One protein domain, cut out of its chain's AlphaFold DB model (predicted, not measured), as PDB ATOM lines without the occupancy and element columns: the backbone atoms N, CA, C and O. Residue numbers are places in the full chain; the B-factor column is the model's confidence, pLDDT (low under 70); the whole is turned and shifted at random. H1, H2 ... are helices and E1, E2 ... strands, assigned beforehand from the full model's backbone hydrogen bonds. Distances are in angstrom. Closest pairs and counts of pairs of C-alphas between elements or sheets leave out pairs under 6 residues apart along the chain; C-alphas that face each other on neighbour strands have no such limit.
ATOM      1  N   PHE A   9     -36.798  42.531  61.408       85.75
ATOM      2  CA  PHE A   9     -37.827  41.678  60.831       85.75
ATOM      3  C   PHE A   9     -38.849  42.467  60.003       85.75
ATOM      4  O   PHE A   9     -39.219  42.030  58.919       85.75
ATOM      5  N   ALA A  10     -39.250  43.654  60.471       86.19
ATOM      6  CA  ALA A  10     -40.125  44.549  59.718       86.19
ATOM      7  C   ALA A  10     -39.439  45.070  58.444       86.19
ATOM      8  O   ALA A  10     -40.082  45.169  57.405       86.19
ATOM      9  N   ALA A  11     -38.129  45.338  58.500       85.44
ATOM     10  CA  ALA A  11     -37.356  45.735  57.323       85.44
ATOM     11  C   ALA A  11     -37.296  44.614  56.270       85.44
ATOM     12  O   ALA A  11     -37.581  44.851  55.100       85.44
ATOM     13  N   VAL A  12     -37.010  43.375  56.690       84.12
ATOM     14  CA  VAL A  12     -36.981  42.214  55.783       84.12
ATOM     15  C   VAL A  12     -38.366  41.911  55.209       84.12
ATOM     16  O   VAL A  12     -38.477  41.635  54.020       84.12
ATOM     17  N   HIS A  13     -39.430  41.981  56.014       88.75
ATOM     18  CA  HIS A  13     -40.804  41.787  55.535       88.75
ATOM     19  C   HIS A  13     -41.202  42.851  54.506       88.75
ATOM     20  O   HIS A  13     -41.707  42.497  53.445       88.75
ATOM     21  N   ALA A  14     -40.876  44.122  54.753       83.44
ATOM     22  CA  ALA A  14     -41.103  45.197  53.790       83.44
ATOM     23  C   ALA A  14     -40.335  44.973  52.476       83.44
ATOM     24  O   ALA A  14     -40.891  45.169  51.398       83.44
ATOM     25  N   ASP A  15     -39.080  44.520  52.535       82.38
ATOM     26  CA  ASP A  15     -38.293  44.236  51.330       82.38
ATOM     27  C   ASP A  15     -38.786  42.992  50.574       82.38
ATOM     28  O   ASP A  15     -38.749  42.963  49.344       82.38
ATOM     29  N   LEU A  16     -39.316  41.990  51.282       79.25
ATOM     30  CA  LEU A  16     -39.966  40.830  50.673       79.25
ATOM     31  C   LEU A  16     -41.270  41.220  49.959       79.25
ATOM     32  O   LEU A  16     -41.516  40.763  48.843       79.25
ATOM     33  N   LEU A  17     -42.071  42.113  50.543       82.19
ATOM     34  CA  LEU A  17     -43.275  42.636  49.892       82.19
ATOM     35  C   LEU A  17     -42.938  43.412  48.608       82.19
ATOM     36  O   LEU A  17     -43.613  43.232  47.596       82.19
ATOM     37  N   LYS A  18     -41.844  44.187  48.596       77.38
ATOM     38  CA  LYS A  18     -41.382  44.917  47.397       77.38
ATOM     39  C   LYS A  18     -41.032  44.010  46.216       77.38
ATOM     40  O   LYS A  18     -41.170  44.431  45.072       77.38
ATOM     41  N   ILE A  19     -40.580  42.778  46.464       79.50
ATOM     42  CA  ILE A  19     -40.273  41.802  45.401       79.50
ATOM     43  C   ILE A  19     -41.464  40.893  45.058       79.50
ATOM     44  O   ILE A  19     -41.318  39.929  44.303       79.50
ATOM     45  N   GLY A  20     -42.647  41.188  45.601       77.31
ATOM     46  CA  GLY A  20     -43.856  40.414  45.356       77.31
ATOM     47  C   GLY A  20     -43.907  39.096  46.132       77.31
ATOM     48  O   GLY A  20     -44.481  38.126  45.640       77.31
ATOM     49  N   ALA A  21     -43.279  39.013  47.309       83.62
ATOM     50  CA  ALA A  21     -43.474  37.873  48.198       83.62
ATOM     51  C   ALA A  21     -44.859  37.931  48.860       83.62
ATOM     52  O   ALA A  21     -45.427  39.000  49.077       83.62
ATOM     53  N   ILE A  22     -45.389  36.762  49.215       83.50
ATOM     54  CA  ILE A  22     -46.661  36.639  49.934       83.50
ATOM     55  C   ILE A  22     -46.485  37.260  51.330       83.50
ATOM     56  O   ILE A  22     -45.486  36.944  51.989       83.50
ATOM     57  N   PRO A  23     -47.419  38.112  51.802       86.81
ATOM     58  CA  PRO A  23     -47.371  38.645  53.157       86.81
ATOM     59  C   PRO A  23     -47.194  37.518  54.170       86.81
ATOM     60  O   PRO A  23     -47.876  36.493  54.095       86.81
ATOM     61  N   LEU A  24     -46.263  37.687  55.109       81.81
ATOM     62  CA  LEU A  24     -45.935  36.645  56.080       81.81
ATOM     63  C   LEU A  24     -47.169  36.193  56.873       81.81
ATOM     64  O   LEU A  24     -47.294  35.019  57.198       81.81
ATOM     65  N   GLU A  25     -48.099  37.106  57.137       85.19
ATOM     66  CA  GLU A  25     -49.380  36.824  57.771       85.19
ATOM     67  C   GLU A  25     -50.183  35.819  56.936       85.19
ATOM     68  O   GLU A  25     -50.583  34.778  57.448       85.19
ATOM     69  N   GLU A  26     -50.358  36.070  55.636       84.31
ATOM     70  CA  GLU A  26     -51.068  35.151  54.737       84.31
ATOM     71  C   GLU A  26     -50.328  33.819  54.565       84.31
ATOM     72  O   GLU A  26     -50.971  32.773  54.479       84.31
ATOM     73  N   TYR A  27     -48.993  33.832  54.572       83.56
ATOM     74  CA  TYR A  27     -48.193  32.608  54.531       83.56
ATOM     75  C   TYR A  27     -48.373  31.759  55.799       83.56
ATOM     76  O   TYR A  27     -48.511  30.542  55.710       83.56
ATOM     77  N   LEU A  28     -48.402  32.389  56.978       82.44
ATOM     78  CA  LEU A  28     -48.578  31.708  58.263       82.44
ATOM     79  C   LEU A  28     -50.021  31.237  58.495       82.44
ATOM     80  O   LEU A  28     -50.215  30.242  59.185       82.44
ATOM     81  N   PHE A  29     -51.021  31.921  57.929       82.19
ATOM     82  CA  PHE A  29     -52.433  31.517  57.999       82.19
ATOM     83  C   PHE A  29     -52.824  30.443  56.970       82.19
ATOM     84  O   PHE A  29     -53.941  29.923  57.018       82.19
ATOM     85  N   ALA A  30     -51.937  30.091  56.036       78.00
ATOM     86  CA  ALA A  30     -52.189  29.028  55.076       78.00
ATOM     87  C   ALA A  30     -52.010  27.646  55.734       78.00
ATOM     88  O   ALA A  30     -50.976  27.004  55.584       78.00
ATOM     89  N   ASP A  31     -53.052  27.137  56.399       67.38
ATOM     90  CA  ASP A  31     -53.128  25.756  56.931       67.38
ATOM     91  C   ASP A  31     -53.197  24.666  55.818       67.38
ATOM     92  O   ASP A  31     -53.654  23.543  56.036       67.38
ATOM     93  N   GLY A  32     -52.773  24.988  54.589       66.50
ATOM     94  CA  GLY A  32     -52.946  24.186  53.373       66.50
ATOM     95  C   GLY A  32     -51.660  24.001  52.555       66.50
ATOM     96  O   GLY A  32     -50.577  24.390  52.992       66.50
ATOM     97  N   PRO A  33     -51.738  23.367  51.367       54.50
ATOM     98  CA  PRO A  33     -50.564  23.132  50.531       54.50
ATOM     99  C   PRO A  33     -49.878  24.449  50.151       54.50
ATOM    100  O   PRO A  33     -50.533  25.471  49.959       54.50
ATOM    101  N   VAL A  34     -48.547  24.383  50.039       67.06
ATOM    102  CA  VAL A  34     -47.635  25.498  49.741       67.06
ATOM    103  C   VAL A  34     -48.215  26.405  48.652       67.06
ATOM    104  O   VAL A  34     -48.415  25.954  47.523       67.06
ATOM    105  N   LEU A  35     -48.453  27.679  48.985       65.44
ATOM    106  CA  LEU A  35     -48.816  28.716  48.020       65.44
ATOM    107  C   LEU A  35     -47.715  28.778  46.953       65.44
ATOM    108  O   LEU A  35     -46.579  29.154  47.247       65.44
ATOM    109  N   GLN A  36     -48.024  28.347  45.727       58.00
ATOM    110  CA  GLN A  36     -47.076  28.422  44.620       58.00
ATOM    111  C   GLN A  36     -47.201  29.796  43.955       58.00
ATOM    112  O   GLN A  36     -48.299  30.144  43.509       58.00
ATOM    113  N   PRO A  37     -46.117  30.587  43.884       56.19
ATOM    114  CA  PRO A  37     -46.123  31.800  43.082       56.19
ATOM    115  C   PRO A  37     -46.329  31.413  41.612       56.19
ATOM    116  O   PRO A  37     -45.595  30.586  41.069       56.19
ATOM    117  N   VAL A  38     -47.345  31.997  40.981       56.00
ATOM    118  CA  VAL A  38     -47.656  31.824  39.560       56.00
ATOM    119  C   VAL A  38     -47.415  33.165  38.885       56.00
ATOM    120  O   VAL A  38     -48.099  34.151  39.155       56.00
ATOM    121  N   TRP A  39     -46.426  33.215  37.997       53.47
ATOM    122  CA  TRP A  39     -46.195  34.411  37.197       53.47
ATOM    123  C   TRP A  39     -47.287  34.518  36.133       53.47
ATOM    124  O   TRP A  39     -47.372  33.665  35.248       53.47
ATOM    125  N   ASP A  40     -48.111  35.564  36.189       58.78
ATOM    126  CA  ASP A  40     -49.108  35.799  35.152       58.78
ATOM    127  C   ASP A  40     -48.462  36.494  33.950       58.78
ATOM    128  O   ASP A  40     -48.015  37.644  33.997       58.78
ATOM    129  N   VAL A  41     -48.409  35.757  32.843       46.75
ATOM    130  CA  VAL A  41     -47.824  36.202  31.575       46.75
ATOM    131  C   VAL A  41     -48.601  37.386  30.985       46.75
ATOM    132  O   VAL A  41     -48.006  38.202  30.284       46.75
ATOM    133  N   SER A  42     -49.898  37.511  31.280       44.75
ATOM    134  CA  SER A  42     -50.757  38.544  30.694       44.75
ATOM    135  C   SER A  42     -50.624  39.915  31.371       44.75
ATOM    136  O   SER A  42     -50.629  40.935  30.679       44.75
ATOM    137  N   SER A  43     -50.447  39.950  32.695       49.06
ATOM    138  CA  SER A  43     -50.273  41.190  33.467       49.06
ATOM    139  C   SER A  43     -48.812  41.569  33.708       49.06
ATOM    140  O   SER A  43     -48.512  42.738  33.937       49.06
ATOM    141  N   GLY A  44     -47.888  40.603  33.649       52.66
ATOM    142  CA  GLY A  44     -46.491  40.832  34.010       52.66
ATOM    143  C   GLY A  44     -46.266  41.006  35.517       52.66
ATOM    144  O   GLY A  44     -45.182  41.444  35.894       52.66
ATOM    145  N   LEU A  45     -47.250  40.661  36.354       61.97
ATOM    146  CA  LEU A  45     -47.182  40.733  37.815       61.97
ATOM    147  C   LEU A  45     -47.040  39.335  38.436       61.97
ATOM    148  O   LEU A  45     -47.516  38.332  37.895       61.97
ATOM    149  N   ASN A  46     -46.414  39.281  39.616       62.03
ATOM    150  CA  ASN A  46     -46.450  38.100  40.476       62.03
ATOM    151  C   ASN A  46     -47.871  37.923  41.028       62.03
ATOM    152  O   ASN A  46     -48.388  38.801  41.726       62.03
ATOM    153  N   MET A  47     -48.492  36.780  40.737       75.06
ATOM    154  CA  MET A  47     -49.758  36.372  41.340       75.06
ATOM    155  C   MET A  47     -49.559  35.114  42.188       75.06
ATOM    156  O   MET A  47     -48.644  34.320  41.971       75.06
ATOM    157  N   TYR A  48     -50.428  34.906  43.168       74.88
ATOM    158  CA  TYR A  48     -50.515  33.644  43.900       74.88
ATOM    159  C   TYR A  48     -51.980  33.228  44.015       74.88
ATOM    160  O   TYR A  48     -52.884  34.063  44.115       74.88
ATOM    161  N   MET A  49     -52.228  31.920  43.952       68.00
ATOM    162  CA  MET A  49     -53.554  31.363  44.211       68.00
ATOM    163  C   MET A  49     -53.749  31.220  45.712       68.00
ATOM    164  O   MET A  49     -52.997  30.512  46.380       68.00
ATOM    165  N   THR A  50     -54.787  31.856  46.236       74.44
ATOM    166  CA  THR A  50     -55.252  31.604  47.601       74.44
ATOM    167  C   THR A  50     -55.867  30.197  47.709       74.44
ATOM    168  O   THR A  50     -56.296  29.633  46.697       74.44
ATOM    169  N   PRO A  51     -55.993  29.617  48.920       64.50
ATOM    170  CA  PRO A  51     -56.636  28.311  49.118       64.50
ATOM    171  C   PRO A  51     -58.094  28.240  48.628       64.50
ATOM    172  O   PRO A  51     -58.614  27.153  48.393       64.50
ATOM    173  N   LEU A  52     -58.750  29.393  48.453       72.75
ATOM    174  CA  LEU A  52     -60.103  29.519  47.903       72.75
ATOM    175  C   LEU A  52     -60.138  29.495  46.363       72.75
ATOM    176  O   LEU A  52     -61.213  29.547  45.772       72.75
ATOM    177  N   GLY A  53     -58.979  29.395  45.706       70.31
ATOM    178  CA  GLY A  53     -58.856  29.391  44.249       70.31
ATOM    179  C   GLY A  53     -58.885  30.782  43.614       70.31
ATOM    180  O   GLY A  53     -58.901  30.883  42.389       70.31
ATOM    181  N   GLU A  54     -58.877  31.849  44.414       75.31
ATOM    182  CA  GLU A  54     -58.799  33.222  43.918       75.31
ATOM    183  C   GLU A  54     -57.337  33.587  43.637       75.31
ATOM    184  O   GLU A  54     -56.477  33.445  44.511       75.31
ATOM    185  N   THR A  55     -57.052  34.060  42.424       71.38
ATOM    186  CA  THR A  55     -55.768  34.669  42.058       71.38
ATOM    187  C   THR A  55     -55.709  36.092  42.598       71.38
ATOM    188  O   THR A  55     -56.454  36.956  42.133       71.38
ATOM    189  N   LYS A  56     -54.817  36.344  43.561       74.56
ATOM    190  CA  LYS A  56     -54.482  37.697  44.012       74.56
ATOM    191  C   LYS A  56     -53.181  38.144  43.354       74.56
ATOM    192  O   LYS A  56     -52.189  37.413  43.371       74.56
ATOM    193  N   ALA A  57     -53.188  39.353  42.801       73.19
ATOM    194  CA  ALA A  57     -51.958  40.059  42.478       73.19
ATOM    195  C   ALA A  57     -51.305  40.514  43.787       73.19
ATOM    196  O   ALA A  57     -51.999  41.006  44.682       73.19
ATOM    197  N   VAL A  58     -49.989  40.346  43.913       67.75
ATOM    198  CA  VAL A  58     -49.265  40.922  45.049       67.75
ATOM    199  C   VAL A  58     -49.253  42.430  44.839       67.75
ATOM    200  O   VAL A  58     -48.598  42.926  43.924       67.75
TER     201      VAL A  58
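This is residues 9 to 58 of the 555 residues of an uncharacterized protein of Neolentinus lepideus HHB14362 ss-1 (UniProt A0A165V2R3). A flat, open model holds two parts set side by side with a gap between them: two helices, H1 and H2, about perpendicular to each other, and a small three-stranded sheet, E1 E2 E3, with both faces bare of helices. The longest dimension runs from the beginning of H1 to the loop between E1 and E2. The printed part has 50 residues, with two named helices and then three named strands along the chain: H1 H2 E1 E2 E3. The sheet's order is E1 - E2 - E3, antiparallel throughout, and the class is mixed, helices and strands. The whole is only just compact, close to loose, with a radius of gyration of the C-alphas of 11.2 A and spans of 31 by 27 by 12 A.

H1, residues 9 to 18, is close to H2, residues 24 to 29, but not clearly touching it; their closest C-alphas, those of His 13 and Leu 24, are 7.3 A apart. Their lines stand about perpendicular, at 87 degrees. In both helices every O i to N i+4 pair is within hydrogen-bond range. Neither helix is on the sheet, with 0 pairs of C-alphas within 10 A for each. E1, residues 37 to 39, and E2, residues 46 to 49, form an antiparallel hairpin, with 128 degrees between their directions; N 38 and O 47 are 2.8 A apart, within hydrogen-bond range. E2 and E3, residues 55 to 57, form a second antiparallel hairpin, at 152 degrees; N 56 and O 48 are within hydrogen-bond range at 3.0 A. The three strands make a meander, each strand after the first being the antiparallel neighbour of the one before. E1 and E3 are edge strands and are apart; E2 is the inner strand.

H1 begins at C-alpha 9, at (-37.827, 41.678, 60.831), and runs 14.3 A from first to last C-alpha. H2 begins at C-alpha 24, at (-45.935, 36.645, 56.080), and runs 8.5 A. E1 runs 6.4 A and E2, the longest strand by residues, 10.5 A. E3 runs 6.6 A and ends at C-alpha 57, at (-51.958, 40.059, 42.478).

The two C-alphas farthest apart, those of Phe 9 and Ser 42, are 32.9 A apart. The printed part has no cut. The links from H1 to H2 and from E2 to E3 are tight, those from H2 to E1 and from E1 to E2 are short, and no link is long. Mean pLDDT of the printed part is 72.1; residues 31 to 46, 49, 51 and 58 are under 70.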